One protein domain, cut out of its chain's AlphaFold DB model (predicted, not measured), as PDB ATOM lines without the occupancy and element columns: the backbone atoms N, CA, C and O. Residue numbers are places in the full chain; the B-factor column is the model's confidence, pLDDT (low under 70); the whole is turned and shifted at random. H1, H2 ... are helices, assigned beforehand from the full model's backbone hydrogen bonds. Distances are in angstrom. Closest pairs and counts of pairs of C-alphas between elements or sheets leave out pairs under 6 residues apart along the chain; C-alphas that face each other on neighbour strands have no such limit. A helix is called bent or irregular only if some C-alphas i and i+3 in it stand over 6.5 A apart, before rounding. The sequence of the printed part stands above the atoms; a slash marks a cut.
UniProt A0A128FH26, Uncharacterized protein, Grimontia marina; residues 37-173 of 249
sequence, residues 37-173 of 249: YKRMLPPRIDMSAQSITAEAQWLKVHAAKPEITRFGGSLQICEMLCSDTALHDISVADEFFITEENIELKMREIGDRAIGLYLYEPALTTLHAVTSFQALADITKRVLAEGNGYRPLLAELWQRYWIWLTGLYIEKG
ATOM      1  N   TYR A  37     -19.564  41.785  44.167       83.00
ATOM      2  CA  TYR A  37     -20.719  42.320  44.881       83.00
ATOM      3  C   TYR A  37     -20.467  42.212  46.384       83.00
ATOM      4  O   TYR A  37     -20.838  41.248  47.045       83.00
ATOM      5  N   LYS A  38     -19.829  43.245  46.942       73.56
ATOM      6  CA  LYS A  38     -19.502  43.343  48.380       73.56
ATOM      7  C   LYS A  38     -20.727  43.273  49.304       73.56
ATOM      8  O   LYS A  38     -20.585  42.998  50.491       73.56
ATOM      9  N   ARG A  39     -21.916  43.567  48.771       73.88
ATOM     10  CA  ARG A  39     -23.214  43.512  49.447       73.88
ATOM     11  C   ARG A  39     -24.203  42.848  48.496       73.88
ATOM     12  O   ARG A  39     -24.206  43.163  47.315       73.88
ATOM     13  N   MET A  40     -25.062  41.981  49.014       70.88
ATOM     14  CA  MET A  40     -26.266  41.545  48.312       70.88
ATOM     15  C   MET A  40     -27.462  41.869  49.190       70.88
ATOM     16  O   MET A  40     -27.509  41.475  50.355       70.88
ATOM     17  N   LEU A  41     -28.407  42.633  48.646       68.31
ATOM     18  CA  LEU A  41     -29.715  42.772  49.272       68.31
ATOM     19  C   LEU A  41     -30.440  41.428  49.130       68.31
ATOM     20  O   LEU A  41     -30.438  40.892  48.018       68.31
ATOM     21  N   PRO A  42     -31.021  40.874  50.208       66.50
ATOM     22  CA  PRO A  42     -31.786  39.642  50.097       66.50
ATOM     23  C   PRO A  42     -32.973  39.862  49.144       66.50
ATOM     24  O   PRO A  42     -33.568  40.950  49.172       66.50
ATOM     25  N   PRO A  43     -33.340  38.862  48.322       65.69
ATOM     26  CA  PRO A  43     -34.556  38.925  47.522       65.69
ATOM     27  C   PRO A  43     -35.756  39.230  48.420       65.69
ATOM     28  O   PRO A  43     -35.897  38.651  49.503       65.69
ATOM     29  N   ARG A  44     -36.624  40.158  48.002       67.94
ATOM     30  CA  ARG A  44     -37.850  40.438  48.758       67.94
ATOM     31  C   ARG A  44     -38.848  39.314  48.531       67.94
ATOM     32  O   ARG A  44     -39.159  38.980  47.393       67.94
ATOM     33  N   ILE A  45     -39.366  38.772  49.622       62.38
ATOM     34  CA  ILE A  45     -40.442  37.784  49.618       62.38
ATOM     35  C   ILE A  45     -41.747  38.569  49.829       62.38
ATOM     36  O   ILE A  45     -41.760  39.517  50.613       62.38
ATOM     37  N   ASP A  46     -42.822  38.206  49.124       60.41
ATOM     38  CA  ASP A  46     -44.194  38.709  49.357       60.41
ATOM     39  C   ASP A  46     -44.575  40.094  48.768       60.41
ATOM     40  O   ASP A  46     -45.603  40.674  49.113       60.41
ATOM     41  N   MET A  47     -43.790  40.639  47.825       67.69
ATOM     42  CA  MET A  47     -44.104  41.913  47.131       67.69
ATOM     43  C   MET A  47     -44.127  41.805  45.596       67.69
ATOM     44  O   MET A  47     -44.066  42.814  44.892       67.69
ATOM     45  N   SER A  48     -44.217  40.589  45.047       66.25
ATOM     46  CA  SER A  48     -44.063  40.323  43.607       66.25
ATOM     47  C   SER A  48     -45.012  41.149  42.725       66.25
ATOM     48  O   SER A  48     -44.574  41.725  41.730       66.25
ATOM     49  N   ALA A  49     -46.280  41.283  43.131       69.31
ATOM     50  CA  ALA A  49     -47.311  42.046  42.417       69.31
ATOM     51  C   ALA A  49     -47.104  43.573  42.444       69.31
ATOM     52  O   ALA A  49     -47.718  44.289  41.659       69.31
ATOM     53  N   GLN A  50     -46.260  44.075  43.347       80.56
ATOM     54  CA  GLN A  50     -45.971  45.505  43.497       80.56
ATOM     55  C   GLN A  50     -44.690  45.912  42.766       80.56
ATOM     56  O   GLN A  50     -44.366  47.098  42.716       80.56
ATOM     57  N   SER A  51     -43.958  44.948  42.193       89.75
ATOM     58  CA  SER A  51     -42.713  45.256  41.509       89.75
ATOM     59  C   SER A  51     -42.969  45.996  40.196       89.75
ATOM     60  O   SER A  51     -43.574  45.454  39.271       89.75
ATOM     61  N   ILE A  52     -42.426  47.208  40.077       93.19
ATOM     62  CA  ILE A  52     -42.454  47.985  38.834       93.19
ATOM     63  C   ILE A  52     -41.627  47.309  37.738       93.19
ATOM     64  O   ILE A  52     -40.786  46.450  38.010       93.19
ATOM     65  N   THR A  53     -41.857  47.693  36.484       94.75
ATOM     66  CA  THR A  53     -41.134  47.134  35.334       94.75
ATOM     67  C   THR A  53     -39.669  47.582  35.305       94.75
ATOM     68  O   THR A  53     -39.323  48.646  35.827       94.75
ATOM     69  N   ALA A  54     -38.804  46.812  34.637       95.31
ATOM     70  CA  ALA A  54     -37.406  47.210  34.407       95.31
ATOM     71  C   ALA A  54     -37.294  48.572  33.686       95.31
ATOM     72  O   ALA A  54     -36.407  49.374  33.977       95.31
ATOM     73  N   GLU A  55     -38.236  48.865  32.784       95.56
ATOM     74  CA  GLU A  55     -38.362  50.170  32.129       95.56
ATOM     75  C   GLU A  55     -38.616  51.302  33.119       95.56
ATOM     76  O   GLU A  55     -37.879  52.287  33.136       95.56
ATOM     77  N   ALA A  56     -39.648  51.152  33.953       94.75
ATOM     78  CA  ALA A  56     -40.007  52.154  34.944       94.75
ATOM     79  C   ALA A  56     -38.841  52.410  35.909       94.75
ATOM     80  O   ALA A  56     -38.591  53.559  36.279       94.75
ATOM     81  N   GLN A  57     -38.086  51.362  36.260       94.75
ATOM     82  CA  GLN A  57     -36.905  51.501  37.100       94.75
ATOM     83  C   GLN A  57     -35.821  52.334  36.405       94.75
ATOM     84  O   GLN A  57     -35.345  53.313  36.975       94.75
ATOM     85  N   TRP A  58     -35.463  52.026  35.155       95.69
ATOM     86  CA  TRP A  58     -34.472  52.813  34.409       95.69
ATOM     87  C   TRP A  58     -34.898  54.252  34.127       95.69
ATOM     88  O   TRP A  58     -34.040  55.138  34.132       95.69
ATOM     89  N   LEU A  59     -36.195  54.516  33.954       94.69
ATOM     90  CA  LEU A  59     -36.725  55.879  33.859       94.69
ATOM     91  C   LEU A  59     -36.534  56.659  35.168       94.69
ATOM     92  O   LEU A  59     -36.190  57.842  35.129       94.69
ATOM     93  N   LYS A  60     -36.681  56.007  36.328       93.31
ATOM     94  CA  LYS A  60     -36.357  56.623  37.626       93.31
ATOM     95  C   LYS A  60     -34.863  56.895  37.763       93.31
ATOM     96  O   LYS A  60     -34.490  58.006  38.132       93.31
ATOM     97  N   VAL A  61     -34.007  55.936  37.398       93.12
ATOM     98  CA  VAL A  61     -32.546  56.140  37.396       93.12
ATOM     99  C   VAL A  61     -32.157  57.290  36.455       93.12
ATOM    100  O   VAL A  61     -31.349  58.139  36.826       93.12
ATOM    101  N   HIS A  62     -32.773  57.365  35.269       93.69
ATOM    102  CA  HIS A  62     -32.581  58.462  34.317       93.69
ATOM    103  C   HIS A  62     -32.961  59.816  34.909       93.69
ATOM    104  O   HIS A  62     -32.241  60.791  34.716       93.69
ATOM    105  N   ALA A  63     -34.108  59.892  35.588       93.38
ATOM    106  CA  ALA A  63     -34.585  61.127  36.194       93.38
ATOM    107  C   ALA A  63     -33.691  61.567  37.362       93.38
ATOM    108  O   ALA A  63     -33.409  62.756  37.498       93.38
ATOM    109  N   ALA A  64     -33.219  60.611  38.167       90.88
ATOM    110  CA  ALA A  64     -32.368  60.871  39.321       90.88
ATOM    111  C   ALA A  64     -30.933  61.270  38.939       90.88
ATOM    112  O   ALA A  64     -30.328  62.056  39.660       90.88
ATOM    113  N   LYS A  65     -30.392  60.731  37.832       90.44
ATOM    114  CA  LYS A  65     -28.995  60.917  37.383       90.44
ATOM    115  C   LYS A  65     -27.993  60.841  38.543       90.44
ATOM    116  O   LYS A  65     -27.299  61.821  38.808       90.44
ATOM    117  N   PRO A  66     -27.929  59.705  39.257       87.25
ATOM    118  CA  PRO A  66     -27.105  59.612  40.450       87.25
ATOM    119  C   PRO A  66     -25.640  59.911  40.135       87.25
ATOM    120  O   PRO A  66     -25.090  59.413  39.149       87.25
ATOM    121  N   GLU A  67     -25.009  60.712  40.987       85.06
ATOM    122  CA  GLU A  67     -23.581  60.985  40.894       85.06
ATOM    123  C   GLU A  67     -22.809  59.734  41.303       85.06
ATOM    124  O   GLU A  67     -22.680  59.410  42.481       85.06
ATOM    125  N   ILE A  68     -22.319  59.004  40.303       84.06
ATOM    126  CA  ILE A  68     -21.513  57.807  40.507       84.06
ATOM    127  C   ILE A  68     -20.175  58.005  39.815       84.06
ATOM    128  O   ILE A  68     -20.117  58.309  38.618       84.06
ATOM    129  N   THR A  69     -19.102  57.822  40.579       84.00
ATOM    130  CA  THR A  69     -17.728  57.959  40.103       84.00
ATOM    131  C   THR A  69     -17.420  56.900  39.054       84.00
ATOM    132  O   THR A  69     -17.598  55.705  39.277       84.00
ATOM    133  N   ARG A  70     -16.905  57.340  37.904       82.94
ATOM    134  CA  ARG A  70     -16.518  56.472  36.787       82.94
ATOM    135  C   ARG A  70     -15.093  56.789  36.393       82.94
ATOM    136  O   ARG A  70     -14.778  57.936  36.086       82.94
ATOM    137  N   PHE A  71     -14.239  55.778  36.390       82.44
ATOM    138  CA  PHE A  71     -12.856  55.929  35.966       82.44
ATOM    139  C   PHE A  71     -12.365  54.649  35.288       82.44
ATOM    140  O   PHE A  71     -12.626  53.549  35.770       82.44
ATOM    141  N   GLY A  72     -11.638  54.803  34.180       88.69
ATOM    142  CA  GLY A  72     -11.087  53.692  33.405       88.69
ATOM    143  C   GLY A  72     -11.929  53.301  32.188       88.69
ATOM    144  O   GLY A  72     -12.792  54.050  31.736       88.69
ATOM    145  N   GLY A  73     -11.637  52.129  31.621       88.12
ATOM    146  CA  GLY A  73     -12.387  51.587  30.482       88.12
ATOM    147  C   GLY A  73     -13.758  51.038  30.892       88.12
ATOM    148  O   GLY A  73     -13.955  50.675  32.047       88.12
ATOM    149  N   SER A  74     -14.689  50.904  29.939       87.50
ATOM    150  CA  SER A  74     -16.082  50.469  30.191       87.50
ATOM    151  C   SER A  74     -16.182  49.191  31.042       87.50
ATOM    152  O   SER A  74     -16.960  49.149  31.993       87.50
ATOM    153  N   LEU A  75     -15.335  48.178  30.797       85.44
ATOM    154  CA  LEU A  75     -15.286  46.971  31.636       85.44
ATOM    155  C   LEU A  75     -14.886  47.273  33.086       85.44
ATOM    156  O   LEU A  75     -15.562  46.817  33.998       85.44
ATOM    157  N   GLN A  76     -13.827  48.058  33.293       87.38
ATOM    158  CA  GLN A  76     -13.356  48.435  34.628       87.38
ATOM    159  C   GLN A  76     -14.409  49.256  35.376       87.38
ATOM    160  O   GLN A  76     -14.637  49.022  36.560       87.38
ATOM    161  N   ILE A  77     -15.087  50.174  34.681       89.75
ATOM    162  CA  ILE A  77     -16.205  50.933  35.246       89.75
ATOM    163  C   ILE A  77     -17.294  49.964  35.711       89.75
ATOM    164  O   ILE A  77     -17.686  50.009  36.872       89.75
ATOM    165  N   CYS A  78     -17.740  49.039  34.856       87.50
ATOM    166  CA  CYS A  78     -18.773  48.069  35.225       87.50
ATOM    167  C   CYS A  78     -18.353  47.172  36.405       87.50
ATOM    168  O   CYS A  78     -19.181  46.846  37.251       87.50
ATOM    169  N   GLU A  79     -17.078  46.783  36.478       86.69
ATOM    170  CA  GLU A  79     -16.516  46.004  37.588       86.69
ATOM    171  C   GLU A  79     -16.534  46.800  38.904       86.69
ATOM    172  O   GLU A  79     -17.035  46.308  39.914       86.69
ATOM    173  N   MET A  80     -16.090  48.063  38.885       87.94
ATOM    174  CA  MET A  80     -16.160  48.957  40.050       87.94
ATOM    175  C   MET A  80     -17.600  49.141  40.537       87.94
ATOM    176  O   MET A  80     -17.878  49.013  41.733       87.94
ATOM    177  N   LEU A  81     -18.510  49.387  39.593       89.44
ATOM    178  CA  LEU A  81     -19.928  49.624  39.834       89.44
ATOM    179  C   LEU A  81     -20.629  48.428  40.490       89.44
ATOM    180  O   LEU A  81     -21.497  48.632  41.332       89.44
ATOM    181  N   CYS A  82     -20.214  47.186  40.212       87.38
ATOM    182  CA  CYS A  82     -20.757  46.004  40.899       87.38
ATOM    183  C   CYS A  82     -20.584  46.052  42.420       87.38
ATOM    184  O   CYS A  82     -21.342  45.403  43.133       87.38
ATOM    185  N   SER A  83     -19.601  46.801  42.917       86.50
ATOM    186  CA  SER A  83     -19.324  46.937  44.348       86.50
ATOM    187  C   SER A  83     -19.889  48.219  44.973       86.50
ATOM    188  O   SER A  83     -19.731  48.424  46.178       86.50
ATOM    189  N   ASP A  84     -20.520  49.083  44.170       88.50
ATOM    190  CA  ASP A  84     -21.006  50.399  44.580       88.50
ATOM    191  C   ASP A  84     -22.364  50.297  45.290       88.50
ATOM    192  O   ASP A  84     -23.366  49.879  44.712       88.50
ATOM    193  N   THR A  85     -22.419  50.701  46.561       86.75
ATOM    194  CA  THR A  85     -23.647  50.603  47.362       86.75
ATOM    195  C   THR A  85     -24.764  51.508  46.856       86.75
ATOM    196  O   THR A  85     -25.922  51.107  46.917       86.75
ATOM    197  N   ALA A  86     -24.438  52.690  46.321       88.50
ATOM    198  CA  ALA A  86     -25.440  53.593  45.767       88.50
ATOM    199  C   ALA A  86     -26.056  52.995  44.499       88.50
ATOM    200  O   ALA A  86     -27.271  53.069  44.315       88.50
ATOM    201  N   LEU A  87     -25.257  52.328  43.656       89.50
ATOM    202  CA  LEU A  87     -25.807  51.583  42.524       89.50
ATOM    203  C   LEU A  87     -26.747  50.470  42.986       89.50
ATOM    204  O   LEU A  87     -27.790  50.280  42.368       89.50
ATOM    205  N   HIS A  88     -26.397  49.727  44.036       88.25
ATOM    206  CA  HIS A  88     -27.247  48.645  44.545       88.25
ATOM    207  C   HIS A  88     -28.592  49.177  45.023       88.25
ATOM    208  O   HIS A  88     -29.628  48.681  44.581       88.25
ATOM    209  N   ASP A  89     -28.564  50.217  45.856       85.75
ATOM    210  CA  ASP A  89     -29.766  50.834  46.417       85.75
ATOM    211  C   ASP A  89     -30.654  51.439  45.308       85.75
ATOM    212  O   ASP A  89     -31.879  51.384  45.385       85.75
ATOM    213  N   ILE A  90     -30.054  51.956  44.229       87.56
ATOM    214  CA  ILE A  90     -30.787  52.509  43.080       87.56
ATOM    215  C   ILE A  90     -31.247  51.423  42.102       87.56
ATOM    216  O   ILE A  90     -32.276  51.588  41.458       87.56
ATOM    217  N   SER A  91     -30.519  50.319  41.946       84.94
ATOM    218  CA  SER A  91     -30.895  49.247  41.011       84.94
ATOM    219  C   SER A  91     -32.005  48.376  41.589       84.94
ATOM    220  O   SER A  91     -32.904  47.963  40.863       84.94
ATOM    221  N   VAL A  92     -31.958  48.128  42.898       75.38
ATOM    222  CA  VAL A  92     -32.904  47.293  43.650       75.38
ATOM    223  C   VAL A  92     -33.673  48.170  44.646       75.38
ATOM    224  O   VAL A  92     -33.797  47.852  45.829       75.38
ATOM    225  N   ALA A  93     -34.127  49.329  44.158       66.75
ATOM    226  CA  ALA A  93     -34.899  50.296  44.933       66.75
ATOM    227  C   ALA A  93     -36.190  49.672  45.485       66.75
ATOM    228  O   ALA A  93     -36.603  48.605  45.037       66.75
ATOM    229  N   ASP A  94     -36.878  50.382  46.387       68.19
ATOM    230  CA  ASP A  94     -38.113  49.956  47.075       68.19
ATOM    231  C   ASP A  94     -39.291  49.518  46.178       68.19
ATOM    232  O   ASP A  94     -40.339  49.124  46.687       68.19
ATOM    233  N   GLU A  95     -39.134  49.531  44.860       83.19
ATOM    234  CA  GLU A  95     -40.192  49.215  43.913       83.19
ATOM    235  C   GLU A  95     -39.770  48.197  42.837       83.19
ATOM    236  O   GLU A  95     -40.648  47.621  42.199       83.19
ATOM    237  N   PHE A  96     -38.476  47.920  42.610       90.06
ATOM    238  CA  PHE A  96     -38.037  46.922  41.619       90.06
ATOM    239  C   PHE A  96     -37.392  45.714  42.299       90.06
ATOM    240  O   PHE A  96     -36.303  45.819  42.863       90.06
ATOM    241  N   PHE A  97     -38.038  44.549  42.191       88.12
ATOM    242  CA  PHE A  97     -37.597  43.317  42.839       88.12
ATOM    243  C   PHE A  97     -37.721  42.118  41.916       88.12
ATOM    244  O   PHE A  97     -38.696  41.969  41.174       88.12
ATOM    245  N   ILE A  98     -36.744  41.228  42.037       90.56
ATOM    246  CA  ILE A  98     -36.749  39.915  41.409       90.56
ATOM    247  C   ILE A  98     -36.986  38.907  42.526       90.56
ATOM    248  O   ILE A  98     -36.230  38.859  43.495       90.56
ATOM    249  N   THR A  99     -38.074  38.162  42.411       89.75
ATOM    250  CA  THR A  99     -38.540  37.197  43.404       89.75
ATOM    251  C   THR A  99     -38.680  35.832  42.752       89.75
ATOM    252  O   THR A  99     -38.641  35.695  41.527       89.75
ATOM    253  N   GLU A 100     -38.874  34.807  43.569       90.00
ATOM    254  CA  GLU A 100     -39.109  33.446  43.096       90.00
ATOM    255  C   GLU A 100     -40.350  33.353  42.201       90.00
ATOM    256  O   GLU A 100     -40.386  32.555  41.269       90.00
ATOM    257  N   GLU A 101     -41.366  34.177  42.463       89.62
ATOM    258  CA  GLU A 101     -42.654  34.165  41.771       89.62
ATOM    259  C   GLU A 101     -42.648  34.959  40.464       89.62
ATOM    260  O   GLU A 101     -43.435  34.642  39.573       89.62
ATOM    261  N   ASN A 102     -41.812  35.998  40.351       92.19
ATOM    262  CA  ASN A 102     -41.825  36.907  39.200       92.19
ATOM    263  C   ASN A 102     -40.620  36.752  38.260       92.19
ATOM    264  O   ASN A 102     -40.513  37.508  37.289       92.19
ATOM    265  N   ILE A 103     -39.731  35.789  38.522       91.62
ATOM    266  CA  ILE A 103     -38.458  35.645  37.815       91.62
ATOM    267  C   ILE A 103     -38.626  35.557  36.293       91.62
ATOM    268  O   ILE A 103     -37.952  36.292  35.578       91.62
ATOM    269  N   GLU A 104     -39.573  34.773  35.765       93.31
ATOM    270  CA  GLU A 104     -39.772  34.652  34.313       93.31
ATOM    271  C   GLU A 104     -40.297  35.947  33.667       93.31
ATOM    272  O   GLU A 104     -40.019  36.233  32.499       93.31
ATOM    273  N   LEU A 105     -41.068  36.750  34.409       94.25
ATOM    274  CA  LEU A 105     -41.477  38.081  33.955       94.25
ATOM    275  C   LEU A 105     -40.269  39.021  33.935       94.25
ATOM    276  O   LEU A 105     -40.004  39.650  32.911       94.25
ATOM    277  N   LYS A 106     -39.506  39.073  35.033       94.50
ATOM    278  CA  LYS A 106     -38.340  39.957  35.156       94.50
ATOM    279  C   LYS A 106     -37.247  39.613  34.157       94.50
ATOM    280  O   LYS A 106     -36.654  40.524  33.596       94.50
ATOM    281  N   MET A 107     -37.045  38.334  33.852       95.31
ATOM    282  CA  MET A 107     -36.160  37.895  32.773       95.31
ATOM    283  C   MET A 107     -36.502  38.570  31.443       95.31
ATOM    284  O   MET A 107     -35.615  39.124  30.804       95.31
ATOM    285  N   ARG A 108     -37.777  38.578  31.034       96.00
ATOM    286  CA  ARG A 108     -38.195  39.209  29.771       96.00
ATOM    287  C   ARG A 108     -37.988  40.722  29.790       96.00
ATOM    288  O   ARG A 108     -37.327  41.251  28.903       96.00
ATOM    289  N   GLU A 109     -38.440  41.393  30.851       96.31
ATOM    290  CA  GLU A 109     -38.261  42.846  31.006       96.31
ATOM    291  C   GLU A 109     -36.779  43.258  30.961       96.31
ATOM    292  O   GLU A 109     -36.406  44.239  30.313       96.31
ATOM    293  N   ILE A 110     -35.917  42.498  31.639       97.00
ATOM    294  CA  ILE A 110     -34.467  42.713  31.663       97.00
ATOM    295  C   ILE A 110     -33.849  42.430  30.286       97.00
ATOM    296  O   ILE A 110     -32.950  43.154  29.857       97.00
ATOM    297  N   GLY A 111     -34.342  41.416  29.576       97.25
ATOM    298  CA  GLY A 111     -33.925  41.097  28.212       97.25
ATOM    299  C   GLY A 111     -34.151  42.239  27.239       97.25
ATOM    300  O   GLY A 111     -33.225  42.629  26.527       97.25
ATOM    301  N   ASP A 112     -35.346  42.833  27.280       97.19
ATOM    302  CA  ASP A 112     -35.699  44.002  26.469       97.19
ATOM    303  C   ASP A 112     -34.749  45.172  26.732       97.19
ATOM    304  O   ASP A 112     -34.330  45.886  25.820       97.19
ATOM    305  N   ARG A 113     -34.393  45.372  28.003       97.81
ATOM    306  CA  ARG A 113     -33.441  46.398  28.429       97.81
ATOM    307  C   ARG A 113     -32.019  46.111  27.934       97.81
ATOM    308  O   ARG A 113     -31.367  47.026  27.433       97.81
ATOM    309  N   ALA A 114     -31.554  44.864  28.004       98.06
ATOM    310  CA  ALA A 114     -30.227  44.474  27.529       98.06
ATOM    311  C   ALA A 114     -30.076  44.651  26.008       98.06
ATOM    312  O   ALA A 114     -29.106  45.265  25.557       98.06
ATOM    313  N   ILE A 115     -31.042  44.165  25.215       98.44
ATOM    314  CA  ILE A 115     -30.996  44.309  23.752       98.44
ATOM    315  C   ILE A 115     -31.183  45.762  23.316       98.44
ATOM    316  O   ILE A 115     -30.467  46.228  22.431       98.44
ATOM    317  N   GLY A 116     -32.079  46.504  23.975       98.06
ATOM    318  CA  GLY A 116     -32.282  47.924  23.702       98.06
ATOM    319  C   GLY A 116     -31.024  48.747  23.972       98.06
ATOM    320  O   GLY A 116     -30.665  49.597  23.162       98.06
ATOM    321  N   LEU A 117     -30.300  48.462  25.061       98.31
ATOM    322  CA  LEU A 117     -29.050  49.158  25.371       98.31
ATOM    323  C   LEU A 117     -27.936  48.838  24.364       98.31
ATOM    324  O   LEU A 117     -27.191  49.735  23.976       98.31
ATOM    325  N   TYR A 118     -27.843  47.587  23.898       98.19
ATOM    326  CA  TYR A 118     -26.937  47.230  22.801       98.19
ATOM    327  C   TYR A 118     -27.259  47.982  21.514       98.19
ATOM    328  O   TYR A 118     -26.353  48.487  20.862       98.19
ATOM    329  N   LEU A 119     -28.536  48.078  21.151       97.75
ATOM    330  CA  LEU A 119     -28.951  48.798  19.951       97.75
ATOM    331  C   LEU A 119     -28.745  50.315  20.072       97.75
ATOM    332  O   LEU A 119     -28.517  50.971  19.058       97.75
ATOM    333  N   TYR A 120     -28.823  50.868  21.287       97.50
ATOM    334  CA  TYR A 120     -28.526  52.276  21.559       97.50
ATOM    335  C   TYR A 120     -27.040  52.589  21.359       97.50
ATOM    336  O   TYR A 120     -26.694  53.546  20.669       97.50
ATOM    337  N   GLU A 121     -26.163  51.773  21.947       96.00
ATOM    338  CA  GLU A 121     -24.713  51.930  21.838       96.00
ATOM    339  C   GLU A 121     -24.041  50.558  21.653       96.00
ATOM    340  O   GLU A 121     -23.683  49.887  22.637       96.00
ATOM    341  N   PRO A 122     -23.861  50.114  20.392       95.00
ATOM    342  CA  PRO A 122     -23.185  48.860  20.095       95.00
ATOM    343  C   PRO A 122     -21.724  48.910  20.550       95.00
ATOM    344  O   PRO A 122     -20.903  49.661  20.024       95.00
ATOM    345  N   ALA A 123     -21.387  48.092  21.542       93.81
ATOM    346  CA  ALA A 123     -20.049  47.988  22.107       93.81
ATOM    347  C   ALA A 123     -19.809  46.570  22.633       93.81
ATOM    348  O   ALA A 123     -20.744  45.799  22.851       93.81
ATOM    349  N   LEU A 124     -18.549  46.221  22.912       92.00
ATOM    350  CA  LEU A 124     -18.221  44.905  23.470       92.00
ATOM    351  C   LEU A 124     -18.923  44.651  24.821       92.00
ATOM    352  O   LEU A 124     -19.325  43.527  25.105       92.00
ATOM    353  N   THR A 125     -19.103  45.678  25.654       93.50
ATOM    354  CA  THR A 125     -19.777  45.550  26.956       93.50
ATOM    355  C   THR A 125     -21.288  45.383  26.834       93.50
ATOM    356  O   THR A 125     -21.854  44.549  27.539       93.50
ATOM    357  N   THR A 126     -21.942  46.083  25.907       95.94
ATOM    358  CA  THR A 126     -23.377  45.896  25.635       95.94
ATOM    359  C   THR A 126     -23.651  44.595  24.875       95.94
ATOM    360  O   THR A 126     -24.657  43.939  25.126       95.94
ATOM    361  N   LEU A 127     -22.713  44.119  24.051       95.81
ATOM    362  CA  LEU A 127     -22.744  42.759  23.501       95.81
ATOM    363  C   LEU A 127     -22.636  41.719  24.619       95.81
ATOM    364  O   LEU A 127     -23.389  40.742  24.653       95.81
ATOM    365  N   HIS A 128     -21.722  41.926  25.573       93.88
ATOM    366  CA  HIS A 128     -21.644  41.074  26.754       93.88
ATOM    367  C   HIS A 128     -22.933  41.109  27.566       93.88
ATOM    368  O   HIS A 128     -23.314  40.066  28.080       93.88
ATOM    369  N   ALA A 129     -23.656  42.227  27.623       95.50
ATOM    370  CA  ALA A 129     -24.956  42.250  28.278       95.50
ATOM    371  C   ALA A 129     -25.927  41.249  27.649       95.50
ATOM    372  O   ALA A 129     -26.466  40.408  28.365       95.50
ATOM    373  N   VAL A 130     -26.078  41.265  26.324       97.62
ATOM    374  CA  VAL A 130     -27.005  40.370  25.611       97.62
ATOM    375  C   VAL A 130     -26.554  38.907  25.662       97.62
ATOM    376  O   VAL A 130     -27.356  38.016  25.931       97.62
ATOM    377  N   THR A 131     -25.267  38.636  25.458       96.31
ATOM    378  CA  THR A 131     -24.743  37.255  25.496       96.31
ATOM    379  C   THR A 131     -24.782  36.657  26.909       96.31
ATOM    380  O   THR A 131     -25.094  35.481  27.080       96.31
ATOM    381  N   SER A 132     -24.548  37.466  27.948       95.12
ATOM    382  CA  SER A 132     -24.691  37.038  29.348       95.12
ATOM    383  C   SER A 132     -26.144  36.795  29.723       95.12
ATOM    384  O   SER A 132     -26.444  35.828  30.417       95.12
ATOM    385  N   PHE A 133     -27.045  37.650  29.234       97.25
ATOM    386  CA  PHE A 133     -28.482  37.475  29.388       97.25
ATOM    387  C   PHE A 133     -28.949  36.140  28.804       97.25
ATOM    388  O   PHE A 133     -29.624  35.380  29.494       97.25
ATOM    389  N   GLN A 134     -28.527  35.818  27.575       97.31
ATOM    390  CA  GLN A 134     -28.807  34.523  26.952       97.31
ATOM    391  C   GLN A 134     -28.322  33.361  27.819       97.31
ATOM    392  O   GLN A 134     -29.090  32.439  28.087       97.31
ATOM    393  N   ALA A 135     -27.074  33.414  28.283       95.75
ATOM    394  CA  ALA A 135     -26.494  32.347  29.085       95.75
ATOM    395  C   ALA A 135     -27.232  32.148  30.423       95.75
ATOM    396  O   ALA A 135     -27.506  31.018  30.824       95.75
ATOM    397  N   LEU A 136     -27.606  33.241  31.096       95.31
ATOM    398  CA  LEU A 136     -28.411  33.192  32.319       95.31
ATOM    399  C   LEU A 136     -29.818  32.652  32.063       95.31
ATOM    400  O   LEU A 136     -30.320  31.867  32.866       95.31
ATOM    401  N   ALA A 137     -30.449  33.039  30.955       96.31
ATOM    402  CA  ALA A 137     -31.766  32.542  30.583       96.31
ATOM    403  C   ALA A 137     -31.745  31.038  30.278       96.31
ATOM    404  O   ALA A 137     -32.614  30.312  30.760       96.31
ATOM    405  N   ASP A 138     -30.733  30.554  29.553       95.44
ATOM    406  CA  ASP A 138     -30.528  29.126  29.280       95.44
ATOM    407  C   ASP A 138     -30.347  28.325  30.577       95.44
ATOM    408  O   ASP A 138     -31.075  27.358  30.809       95.44
ATOM    409  N   ILE A 139     -29.448  28.769  31.463       92.31
ATOM    410  CA  ILE A 139     -29.227  28.128  32.768       92.31
ATOM    411  C   ILE A 139     -30.520  28.124  33.592       92.31
ATOM    412  O   ILE A 139     -30.896  27.087  34.132       92.31
ATOM    413  N   THR A 140     -31.229  29.255  33.645       94.06
ATOM    414  CA  THR A 140     -32.484  29.378  34.402       94.06
ATOM    415  C   THR A 140     -33.533  28.390  33.900       94.06
ATOM    416  O   THR A 140     -34.095  27.645  34.699       94.06
ATOM    417  N   LYS A 141     -33.756  28.310  32.579       93.69
ATOM    418  CA  LYS A 141     -34.713  27.361  31.987       93.69
ATOM    419  C   LYS A 141     -34.359  25.909  32.315       93.69
ATOM    420  O   LYS A 141     -35.246  25.140  32.674       93.69
ATOM    421  N   ARG A 142     -33.080  25.533  32.204       91.62
ATOM    422  CA  ARG A 142     -32.613  24.165  32.504       91.62
ATOM    423  C   ARG A 142     -32.848  23.800  33.961       91.62
ATOM    424  O   ARG A 142     -33.432  22.763  34.241       91.62
ATOM    425  N   VAL A 143     -32.434  24.678  34.867       91.50
ATOM    426  CA  VAL A 143     -32.555  24.452  36.308       91.50
ATOM    427  C   VAL A 143     -34.026  24.356  36.724       91.50
ATOM    428  O   VAL A 143     -34.388  23.456  37.477       91.50
ATOM    429  N   LEU A 144     -34.899  25.221  36.195       91.50
ATOM    430  CA  LEU A 144     -36.334  25.166  36.497       91.50
ATOM    431  C   LEU A 144     -37.031  23.932  35.909       91.50
ATOM    432  O   LEU A 144     -38.025  23.477  36.474       91.50
ATOM    433  N   ALA A 145     -36.509  23.353  34.824       91.06
ATOM    434  CA  ALA A 145     -37.020  22.092  34.286       91.06
ATOM    435  C   ALA A 145     -36.768  20.896  35.227       91.06
ATOM    436  O   ALA A 145     -37.507  19.914  35.169       91.06
ATOM    437  N   GLU A 146     -35.765  20.980  36.109       90.00
ATOM    438  CA  GLU A 146     -35.472  19.966  37.135       90.00
ATOM    439  C   GLU A 146     -36.281  20.178  38.428       90.00
ATOM    440  O   GLU A 146     -36.432  19.254  39.229       90.00
ATOM    441  N   GLY A 147     -36.843  21.375  38.625       89.25
ATOM    442  CA  GLY A 147     -37.751  21.694  39.722       89.25
ATOM    443  C   GLY A 147     -37.627  23.130  40.235       89.25
ATOM    444  O   GLY A 147     -36.692  23.866  39.930       89.25
ATOM    445  N   ASN A 148     -38.571  23.526  41.091       89.19
ATOM    446  CA  ASN A 148     -38.666  24.898  41.605       89.19
ATOM    447  C   ASN A 148     -37.733  25.205  42.791       89.19
ATOM    448  O   ASN A 148     -37.672  26.351  43.225       89.19
ATOM    449  N   GLY A 149     -36.993  24.220  43.314       89.81
ATOM    450  CA  GLY A 149     -36.173  24.381  44.526       89.81
ATOM    451  C   GLY A 149     -35.021  25.387  44.397       89.81
ATOM    452  O   GLY A 149     -34.526  25.884  45.402       89.81
ATOM    453  N   TYR A 150     -34.614  25.719  43.169       91.69
ATOM    454  CA  TYR A 150     -33.535  26.670  42.892       91.69
ATOM    455  C   TYR A 150     -34.016  28.095  42.598       91.69
ATOM    456  O   TYR A 150     -33.185  28.977  42.385       91.69
ATOM    457  N   ARG A 151     -35.330  28.353  42.595       91.62
ATOM    458  CA  ARG A 151     -35.880  29.697  42.358       91.62
ATOM    459  C   ARG A 151     -35.277  30.798  43.248       91.62
ATOM    460  O   ARG A 151     -34.939  31.832  42.671       91.62
ATOM    461  N   PRO A 152     -35.052  30.602  44.566       89.06
ATOM    462  CA  PRO A 152     -34.431  31.642  45.392       89.06
ATOM    463  C   PRO A 152     -33.025  32.013  44.899       89.06
ATOM    464  O   PRO A 152     -32.711  33.186  44.703       89.06
ATOM    465  N   LEU A 153     -32.200  31.003  44.598       89.44
ATOM    466  CA  LEU A 153     -30.843  31.199  44.080       89.44
ATOM    467  C   LEU A 153     -30.848  31.880  42.703       89.44
ATOM    468  O   LEU A 153     -30.006  32.731  42.414       89.44
ATOM    469  N   LEU A 154     -31.801  31.515  41.845       91.69
ATOM    470  CA  LEU A 154     -31.955  32.139  40.535       91.69
ATOM    471  C   LEU A 154     -32.362  33.613  40.673       91.69
ATOM    472  O   LEU A 154     -31.802  34.451  39.969       91.69
ATOM    473  N   ALA A 155     -33.263  33.957  41.597       90.88
ATOM    474  CA  ALA A 155     -33.640  35.347  41.852       90.88
ATOM    475  C   ALA A 155     -32.426  36.198  42.274       90.88
ATOM    476  O   ALA A 155     -32.211  37.279  41.719       90.88
ATOM    477  N   GLU A 156     -31.569  35.682  43.164       88.56
ATOM    478  CA  GLU A 156     -30.312  36.345  43.546       88.56
ATOM    479  C   GLU A 156     -29.362  36.545  42.356       88.56
ATOM    480  O   GLU A 156     -28.758  37.611  42.193       88.56
ATOM    481  N   LEU A 157     -29.230  35.527  41.501       89.94
ATOM    482  CA  LEU A 157     -28.374  35.587  40.319       89.94
ATOM    483  C   LEU A 157     -28.861  36.646  39.320       89.94
ATOM    484  O   LEU A 157     -28.068  37.437  38.805       89.94
ATOM    485  N   TRP A 158     -30.170  36.702  39.083       93.06
ATOM    486  CA  TRP A 158     -30.781  37.715  38.226       93.06
ATOM    487  C   TRP A 158     -30.674  39.119  38.815       93.06
ATOM    488  O   TRP A 158     -30.464  40.073  38.068       93.06
ATOM    489  N   GLN A 159     -30.728  39.260  40.141       91.00
ATOM    490  CA  GLN A 159     -30.505  40.543  40.805       91.00
ATOM    491  C   GLN A 159     -29.070  41.045  40.587       91.00
ATOM    492  O   GLN A 159     -28.873  42.219  40.273       91.00
ATOM    493  N   ARG A 160     -28.065  40.162  40.673       90.62
ATOM    494  CA  ARG A 160     -26.663  40.502  40.355       90.62
ATOM    495  C   ARG A 160     -26.524  40.975  38.909       90.62
ATOM    496  O   ARG A 160     -25.908  42.016  38.657       90.62
ATOM    497  N   TYR A 161     -27.132  40.251  37.971       93.81
ATOM    498  CA  TYR A 161     -27.155  40.649  36.564       93.81
ATOM    499  C   TYR A 161     -27.830  42.005  36.356       93.81
ATOM    500  O   TYR A 161     -27.277  42.858  35.665       93.81
ATOM    501  N   TRP A 162     -28.967  42.247  37.009       94.62
ATOM    502  CA  TRP A 162     -29.679  43.518  36.925       94.62
ATOM    503  C   TRP A 162     -28.867  44.705  37.453       94.62
ATOM    504  O   TRP A 162     -28.824  45.752  36.806       94.62
ATOM    505  N   ILE A 163     -28.183  44.543  38.590       92.56
ATOM    506  CA  ILE A 163     -27.287  45.569  39.141       92.56
ATOM    507  C   ILE A 163     -26.177  45.891  38.135       92.56
ATOM    508  O   ILE A 163     -25.932  47.059  37.835       92.56
ATOM    509  N   TRP A 164     -25.535  44.867  37.568       93.75
ATOM    510  CA  TRP A 164     -24.477  45.075  36.578       93.75
ATOM    511  C   TRP A 164     -25.003  45.744  35.305       93.75
ATOM    512  O   TRP A 164     -24.390  46.692  34.816       93.75
ATOM    513  N   LEU A 165     -26.154  45.300  34.794       95.81
ATOM    514  CA  LEU A 165     -26.764  45.871  33.595       95.81
ATOM    515  C   LEU A 165     -27.173  47.328  33.825       95.81
ATOM    516  O   LEU A 165     -26.983  48.167  32.948       95.81
ATOM    517  N   THR A 166     -27.688  47.643  35.014       95.12
ATOM    518  CA  THR A 166     -27.982  49.022  35.401       95.12
ATOM    519  C   THR A 166     -26.692  49.830  35.449       95.12
ATOM    520  O   THR A 166     -26.639  50.887  34.836       95.12
ATOM    521  N   GLY A 167     -25.614  49.318  36.051       93.88
ATOM    522  CA  GLY A 167     -24.297  49.963  36.013       93.88
ATOM    523  C   GLY A 167     -23.788  50.231  34.590       93.88
ATOM    524  O   GLY A 167     -23.250  51.303  34.316       93.88
ATOM    525  N   LEU A 168     -24.024  49.309  33.655       95.12
ATOM    526  CA  LEU A 168     -23.718  49.519  32.241       95.12
ATOM    527  C   LEU A 168     -24.610  50.607  31.620       95.12
ATOM    528  O   LEU A 168     -24.104  51.493  30.944       95.12
ATOM    529  N   TYR A 169     -25.915  50.605  31.889       96.00
ATOM    530  CA  TYR A 169     -26.834  51.671  31.467       96.00
ATOM    531  C   TYR A 169     -26.387  53.058  31.963       96.00
ATOM    532  O   TYR A 169     -26.418  54.037  31.216       96.00
ATOM    533  N   ILE A 170     -25.905  53.123  33.206       94.38
ATOM    534  CA  ILE A 170     -25.296  54.309  33.805       94.38
ATOM    535  C   ILE A 170     -24.046  54.735  33.029       94.38
ATOM    536  O   ILE A 170     -23.918  55.905  32.656       94.38
ATOM    537  N   GLU A 171     -23.125  53.797  32.787       93.75
ATOM    538  CA  GLU A 171     -21.883  54.032  32.043       93.75
ATOM    539  C   GLU A 171     -22.162  54.589  30.645       93.75
ATOM    540  O   GLU A 171     -21.516  55.556  30.248       93.75
ATOM    541  N   LYS A 172     -23.207  54.083  29.984       94.31
ATOM    542  CA  LYS A 172     -23.707  54.512  28.668       94.31
ATOM    543  C   LYS A 172     -24.521  55.811  28.682       94.31
ATOM    544  O   LYS A 172     -25.178  56.160  27.707       94.31
ATOM    545  N   GLY A 173     -24.487  56.554  29.788       93.06
ATOM    546  CA  GLY A 173     -25.061  57.897  29.869       93.06
ATOM    547  C   GLY A 173     -26.561  57.944  30.159       93.06
ATOM    548  O   GLY A 173     -27.158  59.010  30.017       93.06
TER     549      GLY A 173
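This is residues 37 to 173 of the 249 residues of an uncharacterized protein of Grimontia marina (UniProt A0A128FH26). Three long helices, H4, H5 and H6, lie side by side as an up-and-down bundle, their centres making a triangle. Three shorter helices are added to it: H2 and H3 pack on the later part of H6 at steep to nearly perpendicular angles, and H1 packs on H4, while residues 37 to 53 run as a long stretch with no named element. The printed part has 137 residues with six named helices, in the order H1, H2, H3, H4, H5, H6 along the chain, and no named strand; its class is all helix. It is compact, with a radius of gyration of the C-alphas of 14.3 A, and spans 42 by 28 by 26 A.

H6, the longest helix, is residues 148 to 171, 35.0 A from C-alpha 148 at (-38.666, 24.898, 41.605) to C-alpha 171 at (-21.883, 54.032, 32.043). It is irregular, with C-alphas 149 and 152 7.5 A apart, and has a kink of 29 degrees near residue 155. H5, residues 124 to 146, is 33.3 A long, and H4, residues 103 to 120, 25.3 A. H1 is residues 54 to 64, 15.4 A long, and begins at C-alpha 54, (-37.406, 47.210, 34.407). H2 is residues 74 to 81, 10.4 A, and H3 is residues 85 to 91, 9.7 A.

H6 is the hub, touching four helices. It forms a hairpin with H5, opposite ways at a shallow tilt of 8 degrees; their closest C-alphas, of Ala 129 and Leu 165, are 6.7 A apart. H4 touches H6 the same way at a shallow tilt of 22 degrees, closest at the C-alphas of Ile 103 and Ala 155, 6.3 A. H4 and H5 form a hairpin, opposite ways at 18 degrees, closest at the C-alphas of Tyr 118 and Thr 126, 4.7 A. H2 touches residues 164 to 171 of H6 alone, at a steep tilt of 61 degrees, with the C-alphas of Leu 81 and Gly 167 closest at 5.8 A. H3 touches residues 162 to 167 of H6 alone, about perpendicular at 76 degrees, with the C-alphas of Ser 91 and Ile 163 closest at 5.5 A. H1 touches residues 106 to 113 of H4 alone, at a steep tilt of 55 degrees, with the C-alphas of Ala 54 and Glu 109 closest at 5.6 A. H5 is apart from H1 and H3. Every O i to N i+4 pair is within hydrogen-bond range in H1, H2, H3 and H5, against 13 of 14 in H4 and 18 of 20 in H6.

The two C-alphas farthest apart, of Glu 67 and Glu 146, are 42.9 A apart. The printed part has no cut. The link from H3 to H4, 11 residues, is long. Residues 41 to 49 and 93 to 94 have pLDDT under 70; the mean of the printed part is 89.4.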